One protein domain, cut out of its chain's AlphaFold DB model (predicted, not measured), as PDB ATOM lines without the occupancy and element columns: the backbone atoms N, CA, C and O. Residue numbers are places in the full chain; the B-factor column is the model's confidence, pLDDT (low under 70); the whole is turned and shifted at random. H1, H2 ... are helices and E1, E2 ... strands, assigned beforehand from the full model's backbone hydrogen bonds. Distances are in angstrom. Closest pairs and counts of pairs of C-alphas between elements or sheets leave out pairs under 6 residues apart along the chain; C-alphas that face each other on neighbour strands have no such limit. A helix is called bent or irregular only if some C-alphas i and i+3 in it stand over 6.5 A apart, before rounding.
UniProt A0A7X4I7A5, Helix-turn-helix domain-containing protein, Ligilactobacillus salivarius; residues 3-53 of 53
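AT A GLANCE: This is residues 3 to 53 of the 53 residues of the protein "Helix-turn-helix domain-containing protein" of Ligilactobacillus salivarius (UniProt A0A7X4I7A5). Three short helices, with H1 and H2 set about perpendicular to each other and H3 away from H2, make the body, and a thin arm of two paired stretches, the second of them in E1, reaches out past them. The arm is the loop of residues 31 to 41, which folds back on itself; its far end near Ala 35 and the end of H3 near Lys 51 lie at opposite ends of the longest axis. The printed part has 51 residues with three named helices and one named strand, in the order H1, H2, E1, H3, and its class is mostly helix, with 27 residues in helices and 3 in the strand. It is compact, with a radius of gyration of the C-alphas of 10.3 A, and its outline is elongated, spanning 31 by 19 by 18 A.

HOW THE PARTS SIT: H1, residues 4 to 10, comes first and touches two other helices. The next helix, H2, residues 15 to 24, touches H1 with 9 pairs of C-alphas within 8 A. Their closest C-alphas are those of Ala 8 and Pro 15, 5.1 A apart, and their lines are about perpendicular, at 76 degrees. Strand E1, residues 39 to 41, pairs with no named strand. Residues 31 to 32 pair antiparallel with residues 39 to 40 of E1, a short pairing outside the named strands. E1 has 4 pairs of C-alphas within 8 A of H1, and the closest C-alphas of the two are those of Ile 4 and Gln 40, 6.7 A apart. H2 and E1 are apart. H3, residues 43 to 52, and E1 meet only through their link. H1 and H3 only just touch, with 3 pairs of C-alphas within 8 A; the closest are those of Ala 7 and Ala 43, 7.5 A apart. These two helices run the same way at a steep tilt of 68 degrees, only just short of about perpendicular. H2 and H3 are apart. In H1, H2 and H3 every backbone O i to N i+4 pair is within hydrogen-bond range.

IN THESE COORDINATES: H1 runs from Ile 4 to Tyr 10, 9.7 A from first to last C-alpha, and begins at C-alpha 4, at (116.374, 106.122, 37.387). H2 runs from Pro 15 to Arg 24 and measures 14.4 A from first to last C-alpha; it begins at C-alpha 15, at (112.971, 108.522, 42.406). E1, from Val 39 to Phe 41, is 7.1 A long between its first and last C-alphas. H3 runs from Ala 43 to Asn 52, again 14.4 A from first to last C-alpha, and ends at C-alpha 52, at (114.625, 89.307, 47.074). None of the three helices is bent.

THE WHOLE: The two C-alphas farthest apart are those of Ala 35 and Lys 51, 31.2 A from each other, while the first and last printed C-alphas, of Asn 3 and Lys 53, are 20.2 A apart. The printed part has no cut, and it ends at residue 53, the chain's last residue. The link from H1 to H2 has 4 residues and is tight, and the link from E1 to H3 has 1 residue and is tight. The link from H2 to E1, residues 25 to 38, is long, with 14 residues in no named element, and their C-alphas lie 6 to 19 A from the mean of all C-alphas. The mean pLDDT of the printed part is 83.6. The model's confidence is low, under 70, at residues 32 to 37 and at residue 53.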
ATOM      1  N   ASN A   3     115.824 104.424  32.761       88.94
ATOM      2  CA  ASN A   3     116.572 105.386  33.575       88.94
ATOM      3  C   ASN A   3     116.094 105.351  35.046       88.94
ATOM      4  O   ASN A   3     115.114 104.687  35.372       88.94
ATOM      5  N   ILE A   4     116.753 106.082  35.955       87.69
ATOM      6  CA  ILE A   4     116.374 106.122  37.387       87.69
ATOM      7  C   ILE A   4     114.894 106.464  37.616       87.69
ATOM      8  O   ILE A   4     114.273 105.901  38.514       87.69
ATOM      9  N   THR A   5     114.329 107.391  36.843       90.50
ATOM     10  CA  THR A   5     112.938 107.826  37.014       90.50
ATOM     11  C   THR A   5     111.973 106.743  36.554       90.50
ATOM     12  O   THR A   5     111.025 106.425  37.268       90.50
ATOM     13  N   GLU A   6     112.239 106.144  35.396       92.38
ATOM     14  CA  GLU A   6     111.445 105.043  34.850       92.38
ATOM     15  C   GLU A   6     111.539 103.796  35.735       92.38
ATOM     16  O   GLU A   6     110.527 103.168  36.020       92.38
ATOM     17  N   ALA A   7     112.732 103.475  36.242       91.50
ATOM     18  CA  ALA A   7     112.948 102.374  37.175       91.50
ATOM     19  C   ALA A   7     112.211 102.607  38.502       91.50
ATOM     20  O   ALA A   7     111.572 101.700  39.029       91.50
ATOM     21  N   ALA A   8     112.227 103.838  39.022       92.88
ATOM     22  CA  ALA A   8     111.474 104.189  40.220       92.88
ATOM     23  C   ALA A   8     109.960 104.036  40.014       92.88
ATOM     24  O   ALA A   8     109.290 103.439  40.857       92.88
ATOM     25  N   GLN A   9     109.435 104.524  38.886       94.81
ATOM     26  CA  GLN A   9     108.025 104.363  38.520       94.81
ATOM     27  C   GLN A   9     107.647 102.890  38.352       94.81
ATOM     28  O   GLN A   9     106.624 102.467  38.885       94.81
ATOM     29  N   TYR A  10     108.490 102.113  37.674       92.94
ATOM     30  CA  TYR A  10     108.309 100.677  37.484       92.94
ATOM     31  C   TYR A  10     108.239  99.935  38.826       92.94
ATOM     32  O   TYR A  10     107.345  99.127  39.049       92.94
ATOM     33  N   CYS A  11     109.113 100.287  39.772       90.12
ATOM     34  CA  CYS A  11     109.094  99.742  41.129       90.12
ATOM     35  C   CYS A  11     108.011 100.353  42.044       90.12
ATOM     36  O   CYS A  11     107.971 100.019  43.229       90.12
ATOM     37  N   GLY A  12     107.165 101.264  41.549       93.94
ATOM     38  CA  GLY A  12     106.089 101.892  42.323       93.94
ATOM     39  C   GLY A  12     106.567 102.825  43.444       93.94
ATOM     40  O   GLY A  12     105.864 103.011  44.437       93.94
ATOM     41  N   VAL A  13     107.767 103.402  43.325       93.62
ATOM     42  CA  VAL A  13     108.376 104.259  44.353       93.62
ATOM     43  C   VAL A  13     108.802 105.619  43.804       93.62
ATOM     44  O   VAL A  13     108.905 105.844  42.602       93.62
ATOM     45  N   SER A  14     109.090 106.561  44.707       94.81
ATOM     46  CA  SER A  14     109.669 107.844  44.303       94.81
ATOM     47  C   SER A  14     111.109 107.673  43.785       94.81
ATOM     48  O   SER A  14     111.846 106.826  44.308       94.81
ATOM     49  N   PRO A  15     111.578 108.527  42.854       92.19
ATOM     50  CA  PRO A  15     112.971 108.522  42.406       92.19
ATOM     51  C   PRO A  15     113.983 108.655  43.552       92.19
ATOM     52  O   PRO A  15     115.029 108.013  43.535       92.19
ATOM     53  N   GLN A  16     113.660 109.427  44.598       93.50
ATOM     54  CA  GLN A  16     114.519 109.565  45.780       93.50
ATOM     55  C   GLN A  16     114.620 108.260  46.580       93.50
ATOM     56  O   GLN A  16     115.701 107.901  47.051       93.50
ATOM     57  N   THR A  17     113.506 107.538  46.732       92.94
ATOM     58  CA  THR A  17     113.479 106.221  47.386       92.94
ATOM     59  C   THR A  17     114.324 105.224  46.604       92.94
ATOM     60  O   THR A  17     115.163 104.543  47.190       92.94
ATOM     61  N   PHE A  18     114.154 105.195  45.284       91.62
ATOM     62  CA  PHE A  18     114.914 104.321  44.401       91.62
ATOM     63  C   PHE A  18     116.421 104.624  44.453       91.62
ATOM     64  O   PHE A  18     117.246 103.721  44.584       91.62
ATOM     65  N   TRP A  19     116.798 105.905  44.484       88.31
ATOM     66  CA  TRP A  19     118.194 106.321  44.641       88.31
ATOM     67  C   TRP A  19     118.809 105.826  45.960       88.31
ATOM     68  O   TRP A  19     119.962 105.392  46.007       88.31
ATOM     69  N   ARG A  20     118.029 105.831  47.052       90.56
ATOM     70  CA  ARG A  20     118.460 105.258  48.338       90.56
ATOM     71  C   ARG A  20     118.622 103.742  48.273       90.56
ATOM     72  O   ARG A  20     119.534 103.238  48.923       90.56
ATOM     73  N   TRP A  21     117.774 103.032  47.526       89.94
ATOM     74  CA  TRP A  21     117.932 101.589  47.307       89.94
ATOM     75  C   TRP A  21     119.239 101.297  46.590       89.94
ATOM     76  O   TRP A  21     120.039 100.542  47.125       89.94
ATOM     77  N   ARG A  22     119.518 101.988  45.479       85.88
ATOM     78  CA  ARG A  22     120.792 101.862  44.759       85.88
ATOM     79  C   ARG A  22     122.004 102.082  45.670       85.88
ATOM     80  O   ARG A  22     122.964 101.330  45.620       85.88
ATOM     81  N   LYS A  23     121.968 103.095  46.544       86.25
ATOM     82  CA  LYS A  23     123.084 103.364  47.471       86.25
ATOM     83  C   LYS A  23     123.277 102.263  48.527       86.25
ATOM     84  O   LYS A  23     124.382 102.105  49.038       86.25
ATOM     85  N   ARG A  24     122.206 101.570  48.924       86.44
ATOM     86  CA  ARG A  24     122.218 100.592  50.027       86.44
ATOM     87  C   ARG A  24     122.366  99.147  49.557       86.44
ATOM     88  O   ARG A  24     122.930  98.350  50.295       86.44
ATOM     89  N   ASN A  25     121.889  98.835  48.359       84.31
ATOM     90  CA  ASN A  25     121.808  97.480  47.835       84.31
ATOM     91  C   ASN A  25     122.785  97.330  46.675       84.31
ATOM     92  O   ASN A  25     122.575  97.897  45.605       84.31
ATOM     93  N   LYS A  26     123.855  96.562  46.903       75.00
ATOM     94  CA  LYS A  26     124.888  96.296  45.891       75.00
ATOM     95  C   LYS A  26     124.396  95.394  44.756       75.00
ATOM     96  O   LYS A  26     125.004  95.391  43.695       75.00
ATOM     97  N   ASP A  27     123.301  94.676  44.984       75.44
ATOM     98  CA  ASP A  27     122.712  93.737  44.022       75.44
ATOM     99  C   ASP A  27     121.857  94.444  42.964       75.44
ATOM    100  O   ASP A  27     121.477  93.849  41.959       75.44
ATOM    101  N   LEU A  28     121.564  95.730  43.171       80.69
ATOM    102  CA  LEU A  28     120.817  96.555  42.234       80.69
ATOM    103  C   LEU A  28     121.781  97.031  41.137       80.69
ATOM    104  O   LEU A  28     122.275  98.158  41.178       80.69
ATOM    105  N   GLN A  29     122.101  96.119  40.214       70.75
ATOM    106  CA  GLN A  29     123.066  96.348  39.144       70.75
ATOM    107  C   GLN A  29     122.545  97.408  38.173       70.75
ATOM    108  O   GLN A  29     121.507  97.249  37.530       70.75
ATOM    109  N   ASP A  30     123.275  98.510  38.067       77.38
ATOM    110  CA  ASP A  30     123.138  99.435  36.963       77.38
ATOM    111  C   ASP A  30     123.977  98.991  35.774       77.38
ATOM    112  O   ASP A  30     125.110  98.531  35.898       77.38
ATOM    113  N   ILE A  31     123.420  99.194  34.588       73.00
ATOM    114  CA  ILE A  31     124.160  99.065  33.350       73.00
ATOM    115  C   ILE A  31     124.583 100.462  32.923       73.00
ATOM    116  O   ILE A  31     123.763 101.300  32.530       73.00
ATOM    117  N   GLU A  32     125.882 100.721  33.007       67.38
ATOM    118  CA  GLU A  32     126.483 101.942  32.491       67.38
ATOM    119  C   GLU A  32     126.645 101.800  30.970       67.38
ATOM    120  O   GLU A  32     127.664 101.347  30.459       67.38
ATOM    121  N   LEU A  33     125.572 102.091  30.231       62.75
ATOM    122  CA  LEU A  33     125.500 101.821  28.788       62.75
ATOM    123  C   LEU A  33     125.810 103.019  27.890       62.75
ATOM    124  O   LEU A  33     125.827 102.862  26.672       62.75
ATOM    125  N   THR A  34     126.051 104.215  28.431       52.03
ATOM    126  CA  THR A  34     126.210 105.413  27.591       52.03
ATOM    127  C   THR A  34     127.475 106.210  27.877       52.03
ATOM    128  O   THR A  34     127.811 106.493  29.027       52.03
ATOM    129  N   ALA A  35     128.127 106.633  26.785       51.59
ATOM    130  CA  ALA A  35     129.190 107.636  26.726       51.59
ATOM    131  C   ALA A  35     128.642 109.012  27.159       51.59
ATOM    132  O   ALA A  35     128.392 109.902  26.351       51.59
ATOM    133  N   GLY A  36     128.358 109.119  28.453       63.88
ATOM    134  CA  GLY A  36     127.652 110.222  29.100       63.88
ATOM    135  C   GLY A  36     127.317 109.958  30.574       63.88
ATOM    136  O   GLY A  36     126.841 110.870  31.245       63.88
ATOM    137  N   GLY A  37     127.565 108.743  31.093       68.62
ATOM    138  CA  GLY A  37     127.404 108.417  32.517       68.62
ATOM    139  C   GLY A  37     125.946 108.288  32.968       68.62
ATOM    140  O   GLY A  37     125.648 108.405  34.158       68.62
ATOM    141  N   VAL A  38     125.010 108.091  32.029       74.00
ATOM    142  CA  VAL A  38     123.597 107.910  32.374       74.00
ATOM    143  C   VAL A  38     123.359 106.461  32.776       74.00
ATOM    144  O   VAL A  38     123.514 105.527  31.992       74.00
ATOM    145  N   VAL A  39     122.945 106.309  34.026       82.69
ATOM    146  CA  VAL A  39     122.661 105.033  34.673       82.69
ATOM    147  C   VAL A  39     121.331 104.473  34.176       82.69
ATOM    148  O   VAL A  39     120.304 105.158  34.242       82.69
ATOM    149  N   GLN A  40     121.351 103.225  33.709       85.94
ATOM    150  CA  GLN A  40     120.172 102.511  33.229       85.94
ATOM    151  C   GLN A  40     120.015 101.146  33.909       85.94
ATOM    152  O   GLN A  40     120.990 100.543  34.337       85.94
ATOM    153  N   PHE A  41     118.784 100.642  33.974       88.00
ATOM    154  CA  PHE A  41     118.418  99.379  34.619       88.00
ATOM    155  C   PHE A  41     117.635  98.489  33.653       88.00
ATOM    156  O   PHE A  41     116.857  98.984  32.827       88.00
ATOM    157  N   ARG A  42     117.802  97.167  33.729       88.94
ATOM    158  CA  ARG A  42     116.876  96.239  33.058       88.94
ATOM    159  C   ARG A  42     115.684  95.992  33.963       88.94
ATOM    160  O   ARG A  42     115.846  95.865  35.166       88.94
ATOM    161  N   ALA A  43     114.496  95.898  33.373       89.44
ATOM    162  CA  ALA A  43     113.291  95.561  34.126       89.44
ATOM    163  C   ALA A  43     113.427  94.195  34.826       89.44
ATOM    164  O   ALA A  43     113.031  94.069  35.974       89.44
ATOM    165  N   GLU A  44     114.079  93.225  34.177       88.50
ATOM    166  CA  GLU A  44     114.342  91.887  34.731       88.50
ATOM    167  C   GLU A  44     115.162  91.939  36.033       88.50
ATOM    168  O   GLU A  44     114.762  91.339  37.029       88.50
ATOM    169  N   ASP A  45     116.247  92.721  36.059       87.75
ATOM    170  CA  ASP A  45     117.083  92.898  37.256       87.75
ATOM    171  C   ASP A  45     116.293  93.587  38.387       87.75
ATOM    172  O   ASP A  45     116.457  93.273  39.567       87.75
ATOM    173  N   LEU A  46     115.391  94.517  38.036       88.88
ATOM    174  CA  LEU A  46     114.491  95.152  39.002       88.88
ATOM    175  C   LEU A  46     113.463  94.162  39.560       88.88
ATOM    176  O   LEU A  46     113.192  94.195  40.759       88.88
ATOM    177  N   ASP A  47     112.906  93.283  38.727       90.81
ATOM    178  CA  ASP A  47     111.961  92.247  39.153       90.81
ATOM    179  C   ASP A  47     112.629  91.234  40.090       90.81
ATOM    180  O   ASP A  47     112.038  90.830  41.094       90.81
ATOM    181  N   GLU A  48     113.864  90.826  39.792       88.94
ATOM    182  CA  GLU A  48     114.649  89.947  40.661       88.94
ATOM    183  C   GLU A  48     114.977  90.627  41.995       88.94
ATOM    184  O   GLU A  48     114.757  90.048  43.063       88.94
ATOM    185  N   PHE A  49     115.404  91.890  41.951       86.94
ATOM    186  CA  PHE A  49     115.633  92.684  43.152       86.94
ATOM    187  C   PHE A  49     114.361  92.816  44.008       86.94
ATOM    188  O   PHE A  49     114.427  92.677  45.228       86.94
ATOM    189  N   LEU A  50     113.193  93.042  43.397       86.19
ATOM    190  CA  LEU A  50     111.919  93.141  44.117       86.19
ATOM    191  C   LEU A  50     111.486  91.819  44.762       86.19
ATOM    192  O   LEU A  50     110.846  91.856  45.809       86.19
ATOM    193  N   LYS A  51     111.830  90.667  44.175       87.38
ATOM    194  CA  LYS A  51     111.546  89.343  44.760       87.38
ATOM    195  C   LYS A  51     112.418  89.027  45.978       87.38
ATOM    196  O   LYS A  51     111.971  88.294  46.854       87.38
ATOM    197  N   ASN A  52     113.635  89.569  46.022       77.62
ATOM    198  CA  ASN A  52     114.625  89.307  47.074       77.62
ATOM    199  C   ASN A  52     114.662  90.379  48.186       77.62
ATOM    200  O   ASN A  52     115.467  90.269  49.111       77.62
ATOM    201  N   LYS A  53     113.829  91.422  48.088       68.75
ATOM    202  CA  LYS A  53     113.781  92.584  48.989       68.75
ATOM    203  C   LYS A  53     112.838  92.398  50.177       68.75
ATOM    204  O   LYS A  53     113.189  92.914  51.263       68.75
TER     205      LYS A  53